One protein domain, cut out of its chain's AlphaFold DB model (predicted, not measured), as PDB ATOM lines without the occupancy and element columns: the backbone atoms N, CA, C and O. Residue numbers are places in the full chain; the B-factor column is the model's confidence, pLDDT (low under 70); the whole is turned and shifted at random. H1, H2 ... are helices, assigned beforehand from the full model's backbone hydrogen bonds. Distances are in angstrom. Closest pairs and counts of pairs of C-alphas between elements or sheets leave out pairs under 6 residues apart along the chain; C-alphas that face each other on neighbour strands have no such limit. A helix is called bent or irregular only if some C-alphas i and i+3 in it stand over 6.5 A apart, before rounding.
ATOM      1  N   ARG A  16      27.867  10.538   7.124       87.19
ATOM      2  CA  ARG A  16      27.805   9.484   6.095       87.19
ATOM      3  C   ARG A  16      29.143   9.402   5.385       87.19
ATOM      4  O   ARG A  16      29.654  10.432   4.934       87.19
ATOM      5  N   LEU A  17      29.697   8.200   5.257       82.69
ATOM      6  CA  LEU A  17      30.942   7.999   4.512       82.69
ATOM      7  C   LEU A  17      30.713   8.187   3.011       82.69
ATOM      8  O   LEU A  17      31.453   8.913   2.342       82.69
ATOM      9  N   THR A  18      29.655   7.584   2.478       74.81
ATOM     10  CA  THR A  18      29.318   7.650   1.050       74.81
ATOM     11  C   THR A  18      28.479   8.882   0.695       74.81
ATOM     12  O   THR A  18      27.938   9.582   1.553       74.81
ATOM     13  N   GLY A  19      28.433   9.202  -0.603       65.12
ATOM     14  CA  GLY A  19      27.518  10.181  -1.204       65.12
ATOM     15  C   GLY A  19      26.077   9.682  -1.307       65.12
ATOM     16  O   GLY A  19      25.768   8.568  -0.914       65.12
ATOM     17  N   SER A  20      25.216  10.462  -1.964       61.28
ATOM     18  CA  SER A  20      23.803  10.122  -2.214       61.28
ATOM     19  C   SER A  20      23.565   8.828  -3.011       61.28
ATOM     20  O   SER A  20      22.432   8.378  -3.125       61.28
ATOM     21  N   LYS A  21      24.617   8.229  -3.586       63.47
ATOM     22  CA  LYS A  21      24.559   6.925  -4.269       63.47
ATOM     23  C   LYS A  21      24.748   5.728  -3.324       63.47
ATOM     24  O   LYS A  21      24.655   4.592  -3.786       63.47
ATOM     25  N   GLY A  22      25.038   5.978  -2.045       77.06
ATOM     26  CA  GLY A  22      25.282   4.950  -1.038       77.06
ATOM     27  C   GLY A  22      26.411   3.986  -1.403       77.06
ATOM     28  O   GLY A  22      27.275   4.286  -2.238       77.06
ATOM     29  N   LEU A  23      26.377   2.797  -0.802       80.19
ATOM     30  CA  LEU A  23      27.292   1.699  -1.129       80.19
ATOM     31  C   LEU A  23      26.914   0.946  -2.419       80.19
ATOM     32  O   LEU A  23      27.732   0.200  -2.961       80.19
ATOM     33  N   GLY A  24      25.719   1.182  -2.973       69.62
ATOM     34  CA  GLY A  24      25.259   0.569  -4.226       69.62
ATOM     35  C   GLY A  24      26.122   0.910  -5.450       69.62
ATOM     36  O   GLY A  24      26.122   0.165  -6.426       69.62
ATOM     37  N   GLY A  25      26.884   2.008  -5.389       67.38
ATOM     38  CA  GLY A  25      27.820   2.429  -6.436       67.38
ATOM     39  C   GLY A  25      29.259   1.928  -6.276       67.38
ATOM     40  O   GLY A  25      30.106   2.316  -7.081       67.38
ATOM     41  N   LEU A  26      29.569   1.131  -5.247       76.56
ATOM     42  CA  LEU A  26      30.912   0.578  -5.084       76.56
ATOM     43  C   LEU A  26      31.201  -0.452  -6.175       76.56
ATOM     44  O   LEU A  26      30.416  -1.370  -6.409       76.56
ATOM     45  N   ASP A  27      32.359  -0.324  -6.820       78.38
ATOM     46  CA  ASP A  27      32.839  -1.363  -7.721       78.38
ATOM     47  C   ASP A  27      33.330  -2.553  -6.895       78.38
ATOM     48  O   ASP A  27      34.397  -2.501  -6.286       78.38
ATOM     49  N   ILE A  28      32.525  -3.614  -6.867       81.44
ATOM     50  CA  ILE A  28      32.844  -4.891  -6.215       81.44
ATOM     51  C   ILE A  28      33.054  -6.007  -7.255       81.44
ATOM     52  O   ILE A  28      33.030  -7.198  -6.937       81.44
ATOM     53  N   HIS A 153      16.965 -11.046  17.887       57.50
ATOM     54  CA  HIS A 153      18.241 -10.921  18.600       57.50
ATOM     55  C   HIS A 153      19.419 -11.523  17.813       57.50
ATOM     56  O   HIS A 153      20.205 -12.311  18.346       57.50
ATOM     57  N   GLY A 154      19.585 -11.119  16.549       72.62
ATOM     58  CA  GLY A 154      20.852 -11.334  15.841       72.62
ATOM     59  C   GLY A 154      22.011 -10.547  16.470       72.62
ATOM     60  O   GLY A 154      21.801  -9.769  17.395       72.62
ATOM     61  N   PHE A 155      23.237 -10.733  15.990       80.94
ATOM     62  CA  PHE A 155      24.457 -10.116  16.528       80.94
ATOM     63  C   PHE A 155      24.330  -8.596  16.750       80.94
ATOM     64  O   PHE A 155      24.759  -8.092  17.787       80.94
ATOM     65  N   SER A 156      23.706  -7.884  15.815       81.69
ATOM     66  CA  SER A 156      23.475  -6.438  15.870       81.69
ATOM     67  C   SER A 156      22.416  -6.022  16.901       81.69
ATOM     68  O   SER A 156      22.478  -4.917  17.436       81.69
ATOM     69  N   GLY A 157      21.457  -6.905  17.201       72.06
ATOM     70  CA  GLY A 157      20.344  -6.669  18.129       72.06
ATOM     71  C   GLY A 157      20.476  -7.375  19.483       72.06
ATOM     72  O   GLY A 157      19.601  -7.224  20.337       72.06
ATOM     73  N   ASN A 158      21.526  -8.175  19.684       66.94
ATOM     74  CA  ASN A 158      21.755  -8.938  20.905       66.94
ATOM     75  C   ASN A 158      22.746  -8.215  21.823       66.94
ATOM     76  O   ASN A 158      23.947  -8.133  21.555       66.94
ATOM     77  N   GLY A 159      22.224  -7.700  22.936       65.12
ATOM     78  CA  GLY A 159      22.978  -6.855  23.856       65.12
ATOM     79  C   GLY A 159      23.300  -5.481  23.263       65.12
ATOM     80  O   GLY A 159      22.762  -5.083  22.234       65.12
ATOM     81  N   ASN A 160      24.198  -4.752  23.928       78.62
ATOM     82  CA  ASN A 160      24.590  -3.404  23.508       78.62
ATOM     83  C   ASN A 160      25.853  -3.386  22.629       78.62
ATOM     84  O   ASN A 160      26.395  -2.330  22.353       78.62
ATOM     85  N   ILE A 161      26.356  -4.541  22.175       81.50
ATOM     86  CA  ILE A 161      27.685  -4.633  21.539       81.50
ATOM     87  C   ILE A 161      27.761  -3.781  20.272       81.50
ATOM     88  O   ILE A 161      28.689  -2.990  20.096       81.50
ATOM     89  N   TRP A 162      26.793  -3.959  19.375       88.06
ATOM     90  CA  TRP A 162      26.771  -3.227  18.116       88.06
ATOM     91  C   TRP A 162      26.353  -1.770  18.316       88.06
ATOM     92  O   TRP A 162      26.950  -0.872  17.729       88.06
ATOM     93  N   THR A 163      25.386  -1.512  19.198       87.12
ATOM     94  CA  THR A 163      24.950  -0.147  19.524       87.12
ATOM     95  C   THR A 163      26.055   0.677  20.185       87.12
ATOM     96  O   THR A 163      26.217   1.849  19.847       87.12
ATOM     97  N   ASP A 164      26.877   0.074  21.045       87.44
ATOM     98  CA  ASP A 164      28.054   0.705  21.646       87.44
ATOM     99  C   ASP A 164      29.117   1.027  20.587       87.44
ATOM    100  O   ASP A 164      29.699   2.113  20.613       87.44
ATOM    101  N   ALA A 165      29.328   0.137  19.609       89.31
ATOM    102  CA  ALA A 165      30.225   0.405  18.485       89.31
ATOM    103  C   ALA A 165      29.722   1.561  17.608       89.31
ATOM    104  O   ALA A 165      30.494   2.473  17.309       89.31
ATOM    105  N   ILE A 166      28.424   1.587  17.274       91.00
ATOM    106  CA  ILE A 166      27.822   2.725  16.569       91.00
ATOM    107  C   ILE A 166      28.011   4.015  17.376       91.00
ATOM    108  O   ILE A 166      28.339   5.059  16.813       91.00
ATOM    109  N   ASN A 167      27.805   3.987  18.695       90.12
ATOM    110  CA  ASN A 167      27.951   5.166  19.551       90.12
ATOM    111  C   ASN A 167      29.399   5.667  19.632       90.12
ATOM    112  O   ASN A 167      29.608   6.883  19.657       90.12
ATOM    113  N   ALA A 168      30.375   4.758  19.624       88.88
ATOM    114  CA  ALA A 168      31.801   5.074  19.626       88.88
ATOM    115  C   ALA A 168      32.306   5.629  18.281       88.88
ATOM    116  O   ALA A 168      33.280   6.385  18.250       88.88
ATOM    117  N   ASP A 169      31.634   5.290  17.182       90.25
ATOM    118  CA  ASP A 169      31.953   5.769  15.842       90.25
ATOM    119  C   ASP A 169      31.284   7.117  15.531       90.25
ATOM    120  O   ASP A 169      30.160   7.408  15.938       90.25
ATOM    121  N   SER A 170      31.954   7.982  14.770       89.62
ATOM    122  CA  SER A 170      31.376   9.263  14.327       89.62
ATOM    123  C   SER A 170      30.634   9.169  12.988       89.62
ATOM    124  O   SER A 170      29.945  10.121  12.604       89.62
ATOM    125  N   CYS A 171      30.751   8.039  12.284       90.88
ATOM    126  CA  CYS A 171      30.131   7.802  10.985       90.88
ATOM    127  C   CYS A 171      29.285   6.528  10.927       90.88
ATOM    128  O   CYS A 171      29.477   5.588  11.690       90.88
ATOM    129  N   ILE A 172      28.424   6.505   9.912       92.31
ATOM    130  CA  ILE A 172      27.772   5.321   9.347       92.31
ATOM    131  C   ILE A 172      28.120   5.212   7.848       92.31
ATOM    132  O   ILE A 172      28.545   6.211   7.241       92.31
ATOM    133  N   PRO A 173      27.964   4.036   7.213       90.31
ATOM    134  CA  PRO A 173      28.381   3.848   5.823       90.31
ATOM    135  C   PRO A 173      27.641   4.743   4.819       90.31
ATOM    136  O   PRO A 173      28.267   5.408   3.981       90.31
ATOM    137  N   ASP A 174      26.313   4.785   4.894       89.75
ATOM    138  CA  ASP A 174      25.454   5.529   3.977       89.75
ATOM    139  C   ASP A 174      24.097   5.893   4.598       89.75
ATOM    140  O   ASP A 174      23.873   5.693   5.789       89.75
ATOM    141  N   ASP A 175      23.205   6.494   3.809       89.88
ATOM    142  CA  ASP A 175      21.866   6.862   4.284       89.88
ATOM    143  C   ASP A 175      20.970   5.644   4.548       89.88
ATOM    144  O   ASP A 175      20.069   5.729   5.379       89.88
ATOM    145  N   TYR A 176      21.214   4.512   3.882       89.50
ATOM    146  CA  TYR A 176      20.424   3.299   4.095       89.50
ATOM    147  C   TYR A 176      20.760   2.650   5.441       89.50
ATOM    148  O   TYR A 176      19.857   2.227   6.156       89.50
ATOM    149  N   ALA A 177      22.031   2.696   5.851       91.38
ATOM    150  CA  ALA A 177      22.454   2.313   7.198       91.38
ATOM    151  C   ALA A 177      21.685   3.060   8.305       91.38
ATOM    152  O   ALA A 177      21.452   2.517   9.378       91.38
ATOM    153  N   ALA A 178      21.218   4.290   8.054       90.75
ATOM    154  CA  ALA A 178      20.464   5.055   9.046       90.75
ATOM    155  C   ALA A 178      19.033   4.536   9.289       90.75
ATOM    156  O   ALA A 178      18.374   5.003  10.221       90.75
ATOM    157  N   ALA A 179      18.532   3.614   8.462       88.88
ATOM    158  CA  ALA A 179      17.163   3.119   8.562       88.88
ATOM    159  C   ALA A 179      16.939   2.250   9.810       88.88
ATOM    160  O   ALA A 179      15.881   2.340  10.440       88.88
ATOM    161  N   SER A 180      17.919   1.425  10.193       88.12
ATOM    162  CA  SER A 180      17.908   0.681  11.456       88.12
ATOM    163  C   SER A 180      19.302   0.156  11.809       88.12
ATOM    164  O   SER A 180      20.178   0.088  10.957       88.12
ATOM    165  N   ILE A 181      19.482  -0.296  13.050       89.44
ATOM    166  CA  ILE A 181      20.708  -0.971  13.510       89.44
ATOM    167  C   ILE A 181      21.052  -2.206  12.657       89.44
ATOM    168  O   ILE A 181      22.219  -2.480  12.392       89.44
ATOM    169  N   VAL A 182      20.032  -2.930  12.197       88.75
ATOM    170  CA  VAL A 182      20.204  -4.128  11.369       88.75
ATOM    171  C   VAL A 182      20.672  -3.757   9.956       88.75
ATOM    172  O   VAL A 182      21.515  -4.444   9.379       88.75
ATOM    173  N   GLU A 183      20.170  -2.641   9.419       90.88
ATOM    174  CA  GLU A 183      20.602  -2.108   8.120       90.88
ATOM    175  C   GLU A 183      22.018  -1.540   8.185       90.88
ATOM    176  O   GLU A 183      22.819  -1.745   7.271       90.88
ATOM    177  N   ASP A 184      22.347  -0.869   9.288       93.56
ATOM    178  CA  ASP A 184      23.694  -0.395   9.576       93.56
ATOM    179  C   ASP A 184      24.698  -1.552   9.575       93.56
ATOM    180  O   ASP A 184      25.655  -1.529   8.795       93.56
ATOM    181  N   PHE A 185      24.420  -2.628  10.317       93.06
ATOM    182  CA  PHE A 185      25.246  -3.837  10.295       93.06
ATOM    183  C   PHE A 185      25.449  -4.384   8.877       93.06
ATOM    184  O   PHE A 185      26.589  -4.618   8.451       93.06
ATOM    185  N   ALA A 186      24.364  -4.558   8.117       93.44
ATOM    186  CA  ALA A 186      24.444  -5.096   6.764       93.44
ATOM    187  C   ALA A 186      25.282  -4.201   5.834       93.44
ATOM    188  O   ALA A 186      26.110  -4.699   5.062       93.44
ATOM    189  N   GLN A 187      25.151  -2.877   5.953       93.94
ATOM    190  CA  GLN A 187      25.954  -1.923   5.190       93.94
ATOM    191  C   GLN A 187      27.430  -1.906   5.611       93.94
ATOM    192  O   GLN A 187      28.314  -1.814   4.751       93.94
ATOM    193  N   VAL A 188      27.744  -2.072   6.900       93.94
ATOM    194  CA  VAL A 188      29.142  -2.190   7.351       93.94
ATOM    195  C   VAL A 188      29.800  -3.445   6.780       93.94
ATOM    196  O   VAL A 188      30.963  -3.387   6.377       93.94
ATOM    197  N   VAL A 189      29.082  -4.564   6.658       93.62
ATOM    198  CA  VAL A 189      29.621  -5.788   6.033       93.62
ATOM    199  C   VAL A 189      29.942  -5.577   4.544       93.62
ATOM    200  O   VAL A 189      30.988  -6.039   4.065       93.62
ATOM    201  N   VAL A 190      29.100  -4.839   3.810       93.38
ATOM    202  CA  VAL A 190      29.380  -4.445   2.415       93.38
ATOM    203  C   VAL A 190      30.636  -3.573   2.344       93.38
ATOM    204  O   VAL A 190      31.552  -3.869   1.568       93.38
ATOM    205  N   LEU A 191      30.713  -2.540   3.189       91.06
ATOM    206  CA  LEU A 191      31.863  -1.640   3.266       91.06
ATOM    207  C   LEU A 191      33.153  -2.398   3.609       91.06
ATOM    208  O   LEU A 191      34.164  -2.233   2.925       91.06
ATOM    209  N   TYR A 192      33.116  -3.276   4.613       89.38
ATOM    210  CA  TYR A 192      34.247  -4.118   5.003       89.38
ATOM    211  C   TYR A 192      34.729  -4.978   3.832       89.38
ATOM    212  O   TYR A 192      35.922  -5.001   3.526       89.38
ATOM    213  N   THR A 193      33.807  -5.629   3.117       88.94
ATOM    214  CA  THR A 193      34.137  -6.470   1.953       88.94
ATOM    215  C   THR A 193      34.843  -5.672   0.854       88.94
ATOM    216  O   THR A 193      35.833  -6.144   0.278       88.94
ATOM    217  N   TYR A 194      34.374  -4.449   0.589       87.62
ATOM    218  CA  TYR A 194      35.007  -3.532  -0.357       87.62
ATOM    219  C   TYR A 194      36.420  -3.127   0.084       87.62
ATOM    220  O   TYR A 194      37.371  -3.213  -0.700       87.62
ATOM    221  N   LEU A 195      36.570  -2.717   1.344       84.75
ATOM    222  CA  LEU A 195      37.833  -2.243   1.906       84.75
ATOM    223  C   LEU A 195      38.910  -3.332   1.964       84.75
ATOM    224  O   LEU A 195      40.079  -3.038   1.720       84.75
ATOM    225  N   GLN A 196      38.528  -4.587   2.208       81.31
ATOM    226  CA  GLN A 196      39.457  -5.724   2.220       81.31
ATOM    227  C   GLN A 196      40.241  -5.888   0.917       81.31
ATOM    228  O   GLN A 196      41.424  -6.232   0.922       81.31
ATOM    229  N   HIS A 197      39.590  -5.608  -0.208       74.38
ATOM    230  CA  HIS A 197      40.205  -5.712  -1.528       74.38
ATOM    231  C   HIS A 197      40.812  -4.390  -1.998       74.38
ATOM    232  O   HIS A 197      41.691  -4.383  -2.854       74.38
ATOM    233  N   ASN A 198      40.397  -3.276  -1.395       73.62
ATOM    234  CA  ASN A 198      40.883  -1.938  -1.694       73.62
ATOM    235  C   ASN A 198      41.633  -1.358  -0.488       73.62
ATOM    236  O   ASN A 198      41.314  -0.265  -0.024       73.62
ATOM    237  N   LYS A 199      42.644  -2.081   0.020       66.69
ATOM    238  CA  LYS A 199      43.368  -1.747   1.266       66.69
ATOM    239  C   LYS A 199      43.893  -0.301   1.316       66.69
ATOM    240  O   LYS A 199      43.947   0.303   2.380       66.69
ATOM    241  N   HIS A 200      44.227   0.292   0.168       63.97
ATOM    242  CA  HIS A 200      44.661   1.695   0.072       63.97
ATOM    243  C   HIS A 200      43.572   2.716   0.463       63.97
ATOM    244  O   HIS A 200      43.888   3.841   0.856       63.97
ATOM    245  N   ASN A 201      42.296   2.326   0.413       65.44
ATOM    246  CA  ASN A 201      41.163   3.186   0.758       65.44
ATOM    247  C   ASN A 201      40.900   3.252   2.268       65.44
ATOM    248  O   ASN A 201      40.165   4.128   2.710       65.44
ATOM    249  N   TRP A 202      41.537   2.384   3.058       62.97
ATOM    250  CA  TRP A 202      41.391   2.322   4.514       62.97
ATOM    251  C   TRP A 202      41.785   3.632   5.214       62.97
ATOM    252  O   TRP A 202      41.062   4.166   6.053       62.97
ATOM    253  N   ASN A 203      42.913   4.191   4.774       59.81
ATOM    254  CA  ASN A 203      43.485   5.435   5.288       59.81
ATOM    255  C   ASN A 203      43.086   6.659   4.453       59.81
ATOM    256  O   ASN A 203      43.606   7.751   4.676       59.81
ATOM    257  N   SER A 204      42.210   6.481   3.462       59.66
ATOM    258  CA  SER A 204      41.789   7.559   2.573       59.66
ATOM    259  C   SER A 204      40.483   8.183   3.073       59.66
ATOM    260  O   SER A 204      39.606   7.467   3.565       59.66
ATOM    261  N   PRO A 205      40.296   9.504   2.927       58.25
ATOM    262  CA  PRO A 205      38.982  10.103   3.101       58.25
ATOM    263  C   PRO A 205      38.035   9.531   2.039       58.25
ATOM    264  O   PRO A 205      38.349   9.560   0.847       58.25
ATOM    265  N   PHE A 206      36.853   9.052   2.441       60.47
ATOM    266  CA  PHE A 206      35.897   8.390   1.533       60.47
ATOM    267  C   PHE A 206      35.258   9.331   0.486       60.47
ATOM    268  O   PHE A 206      34.381   8.939  -0.278       60.47
ATOM    269  N   ARG A 207      35.713  10.589   0.411       52.84
ATOM    270  CA  ARG A 207      35.250  11.608  -0.536       52.84
ATOM    271  C   ARG A 207      36.359  12.573  -0.940       52.84
ATOM    272  O   ARG A 207      36.315  13.725  -0.531       52.84
ATOM    273  N   GLY A 208      37.355  12.131  -1.712       44.72
ATOM    274  CA  GLY A 208      38.287  13.045  -2.403       44.72
ATOM    275  C   GLY A 208      38.927  14.135  -1.526       44.72
ATOM    276  O   GLY A 208      39.323  15.176  -2.041       44.72
ATOM    277  N   GLY A 209      38.983  13.915  -0.210       39.72
ATOM    278  CA  GLY A 209      39.567  14.845   0.739       39.72
ATOM    279  C   GLY A 209      41.075  14.909   0.519       39.72
ATOM    280  O   GLY A 209      41.649  14.002  -0.097       39.72
ATOM    281  N   PRO A 210      41.736  15.976   0.985       38.44
ATOM    282  CA  PRO A 210      43.173  16.125   0.817       38.44
ATOM    283  C   PRO A 210      43.900  14.871   1.328       38.44
ATOM    284  O   PRO A 210      43.710  14.446   2.465       38.44
ATOM    285  N   LYS A 211      44.738  14.275   0.467       46.69
ATOM    286  CA  LYS A 211      45.429  12.974   0.638       46.69
ATOM    287  C   LYS A 211      46.406  12.906   1.828       46.69
ATOM    288  O   LYS A 211      47.152  11.941   1.963       46.69
ATOM    289  N   ASN A 212      46.443  13.940   2.659       42.00
ATOM    290  CA  ASN A 212      47.545  14.238   3.565       42.00
ATOM    291  C   ASN A 212      47.102  14.204   5.031       42.00
ATOM    292  O   ASN A 212      47.934  14.330   5.927       42.00
ATOM    293  N   GLU A 213      45.808  14.027   5.286       41.12
ATOM    294  CA  GLU A 213      45.278  13.952   6.631       41.12
ATOM    295  C   GLU A 213      45.056  12.500   7.038       41.12
ATOM    296  O   GLU A 213      44.097  11.838   6.654       41.12
ATOM    297  N   ARG A 214      45.954  12.027   7.903       44.06
ATOM    298  CA  ARG A 214      45.810  10.818   8.722       44.06
ATOM    299  C   ARG A 214      44.756  11.050   9.830       44.06
ATOM    300  O   ARG A 214      44.984  10.707  10.987       44.06
ATOM    301  N   SER A 215      43.686  11.779   9.500       47.59
ATOM    302  CA  SER A 215      42.762  12.416  10.437       47.59
ATOM    303  C   SER A 215      41.533  11.549  10.686       47.59
ATOM    304  O   SER A 215      41.270  10.557   9.998       47.59
ATOM    305  N   LYS A 216      40.768  11.952  11.700       49.19
ATOM    306  CA  LYS A 216      39.488  11.374  12.129       49.19
ATOM    307  C   LYS A 216      38.438  11.267  11.002       49.19
ATOM    308  O   LYS A 216      37.403  10.649  11.197       49.19
ATOM    309  N   ASP A 217      38.716  11.843   9.830       52.09
ATOM    310  CA  ASP A 217      37.880  11.806   8.627       52.09
ATOM    311  C   ASP A 217      38.235  10.690   7.625       52.09
ATOM    312  O   ASP A 217      37.573  10.552   6.590       52.09
ATOM    313  N   SER A 218      39.266   9.887   7.904       64.94
ATOM    314  CA  SER A 218      39.501   8.624   7.192       64.94
ATOM    315  C   SER A 218      38.393   7.611   7.498       64.94
ATOM    316  O   SER A 218      37.736   7.696   8.536       64.94
ATOM    317  N   VAL A 219      38.189   6.631   6.609       69.06
ATOM    318  CA  VAL A 219      37.237   5.532   6.861       69.06
ATOM    319  C   VAL A 219      37.531   4.871   8.199       69.06
ATOM    320  O   VAL A 219      36.641   4.771   9.037       69.06
ATOM    321  N   GLN A 220      38.796   4.515   8.431       65.88
ATOM    322  CA  GLN A 220      39.204   3.941   9.703       65.88
ATOM    323  C   GLN A 220      38.930   4.882  10.878       65.88
ATOM    324  O   GLN A 220      38.403   4.447  11.886       65.88
ATOM    325  N   GLY A 221      39.236   6.176  10.764       70.81
ATOM    326  CA  GLY A 221      39.061   7.119  11.871       70.81
ATOM    327  C   GLY A 221      37.609   7.379  12.282       70.81
ATOM    328  O   GLY A 221      37.393   7.877  13.385       70.81
ATOM    329  N   CYS A 222      36.633   7.066  11.422       84.75
ATOM    330  CA  CYS A 222      35.236   7.439  11.634       84.75
ATOM    331  C   CYS A 222      34.285   6.263  11.923       84.75
ATOM    332  O   CYS A 222      33.237   6.505  12.519       84.75
ATOM    333  N   ILE A 223      34.613   5.036  11.492       89.06
ATOM    334  CA  ILE A 223      33.770   3.827  11.632       89.06
ATOM    335  C   ILE A 223      34.570   2.595  12.128       89.06
ATOM    336  O   ILE A 223      34.300   1.450  11.757       89.06
ATOM    337  N   ASP A 224      35.639   2.825  12.898       86.56
ATOM    338  CA  ASP A 224      36.592   1.776  13.293       86.56
ATOM    339  C   ASP A 224      35.924   0.654  14.091       86.56
ATOM    340  O   ASP A 224      36.151  -0.525  13.820       86.56
ATOM    341  N   HIS A 225      35.087   1.003  15.071       88.31
ATOM    342  CA  HIS A 225      34.583   0.040  16.050       88.31
ATOM    343  C   HIS A 225      33.643  -0.968  15.390       88.31
ATOM    344  O   HIS A 225      33.778  -2.177  15.612       88.31
ATOM    345  N   GLN A 226      32.749  -0.495  14.522       91.94
ATOM    346  CA  GLN A 226      31.884  -1.365  13.725       91.94
ATOM    347  C   GLN A 226      32.705  -2.282  12.800       91.94
ATOM    348  O   GLN A 226      32.442  -3.487  12.721       91.94
ATOM    349  N   LEU A 227      33.759  -1.761  12.154       88.44
ATOM    350  CA  LEU A 227      34.627  -2.568  11.287       88.44
ATOM    351  C   LEU A 227      35.460  -3.601  12.069       88.44
ATOM    352  O   LEU A 227      35.625  -4.723  11.580       88.44
ATOM    353  N   VAL A 228      35.931  -3.284  13.284       84.12
ATOM    354  CA  VAL A 228      36.577  -4.255  14.193       84.12
ATOM    355  C   VAL A 228      35.632  -5.411  14.491       84.12
ATOM    356  O   VAL A 228      36.043  -6.572  14.439       84.12
ATOM    357  N   LEU A 229      34.375  -5.116  14.829       87.12
ATOM    358  CA  LEU A 229      33.398  -6.145  15.177       87.12
ATOM    359  C   LEU A 229      33.101  -7.065  13.991       87.12
ATOM    360  O   LEU A 229      33.137  -8.287  14.153       87.12
ATOM    361  N   VAL A 230      32.915  -6.507  12.792       89.38
ATOM    362  CA  VAL A 230      32.761  -7.307  11.566       89.38
ATOM    363  C   VAL A 230      34.012  -8.149  11.298       89.38
ATOM    364  O   VAL A 230      33.900  -9.345  11.022       89.38
ATOM    365  N   ALA A 231      35.211  -7.586  11.452       84.75
ATOM    366  CA  ALA A 231      36.455  -8.337  11.297       84.75
ATOM    367  C   ALA A 231      36.565  -9.497  12.300       84.75
ATOM    368  O   ALA A 231      36.969 -10.598  11.925       84.75
ATOM    369  N   LYS A 232      36.178  -9.282  13.566       82.25
ATOM    370  CA  LYS A 232      36.141 -10.323  14.610       82.25
ATOM    371  C   LYS A 232      35.136 -11.421  14.264       82.25
ATOM    372  O   LYS A 232      35.479 -12.599  14.358       82.25
ATOM    373  N   LEU A 233      33.944 -11.046  13.804       82.81
ATOM    374  CA  LEU A 233      32.902 -11.983  13.381       82.81
ATOM    375  C   LEU A 233      33.347 -12.852  12.190       82.81
ATOM    376  O   LEU A 233      32.941 -14.009  12.069       82.81
ATOM    377  N   LEU A 234      34.213 -12.312  11.328       82.62
ATOM    378  CA  LEU A 234      34.684 -12.954  10.097       82.62
ATOM    379  C   LEU A 234      36.116 -13.512  10.201       82.62
ATOM    380  O   LEU A 234      36.640 -14.024   9.209       82.62
ATOM    381  N   LYS A 235      36.746 -13.459  11.385       68.12
ATOM    382  CA  LYS A 235      38.194 -13.651  11.620       68.12
ATOM    383  C   LYS A 235      38.769 -14.973  11.095       68.12
ATOM    384  O   LYS A 235      39.944 -15.026  10.748       68.12
TER     385      LYS A 235
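AT A GLANCE: This is residues 16 to 28 and 153 to 235 of the 262 residues of the protein "Hypothetical protein" of Didymodactylos carnosus (UniProt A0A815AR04). What would one see first in this model? Two helices, H1 and H3, run side by side in opposite ways, and the longer helix H2 crosses H3 nearly at a right angle, with its first turns near H1. More than half of the residues lie outside this small helical group, and the long loop of residues 198 to 218 reaches to one end of the longest axis. What is it made of, and how large is it? The printed part has 96 residues with three named helices, in the order H1, H2, H3, and no named strand; the class is all helix, though the helices hold 40 of the 96 residues. It is compact, with a radius of gyration of the C-alphas of 12.8 A, and elongated in outline, spanning 40 by 24 by 23 A.

HOW THE PARTS SIT: How does the first helix stand to the others? H1, residues 161 to 168, touches H3, residues 219 to 233, at a shallow tilt of 10 degrees, opposite ways; of H3, residues 223 to 229 alone touch it, and the closest C-alphas are those of Ala 165 and His 225, 5.0 A apart. H1 and H2, residues 181 to 197, only just touch, with 3 pairs of C-alphas within 8 A, the closest those of Thr 163 and Ile 181 at 7.4 A; their lines are about perpendicular, at 76 degrees. How do H2 and H3 meet? H2 touches H3 with residues 185 to 192 alone, about perpendicular at 83 degrees, and the closest C-alphas, those of Tyr 192 and Leu 227, are 6.5 A apart. The helix packing is mostly crossed, but only just: of the three touching pairs, 1 is at a shallow tilt. Do the backbones bear out the helices? In H1 every O i to N i+4 pair is within hydrogen-bond range, against 12 of 13 in H2 and 9 of 11 in H3.

IN THESE COORDINATES: Where does H1 lie? Its C-alphas run from Ile 161 at (27.685, -4.633, 21.539) to Ala 168, 10.7 A. Where is the longest helix? H2 has 17 residues and spans 25.1 A from C-alpha 181 at (20.708, -0.971, 13.510) to C-alpha 197. Where does H3 end? It ends at C-alpha 233, (32.902, -11.983, 13.381), 19.2 A from C-alpha 219. H3 is irregular: C-alphas 222 and 225 are 8.6 A apart, and its line is a rough one.

THE WHOLE: Is the printed part continuous? Residues 16 to 28, with no named element, come before a cut; residues 29 to 152 are not printed, and C-alphas 28 and 153 are 29.4 A apart. Which links are long? The link from H1 to H2 has 12 residues and that from H2 to H3 has 21, both long. How far does it reach, and where is confidence low? The C-alphas of His 153 and Asn 212, the two farthest apart, are 41.4 A apart. The mean pLDDT of the printed part is 76.8, and 31 residues are under 70, among them residues 199 to 220.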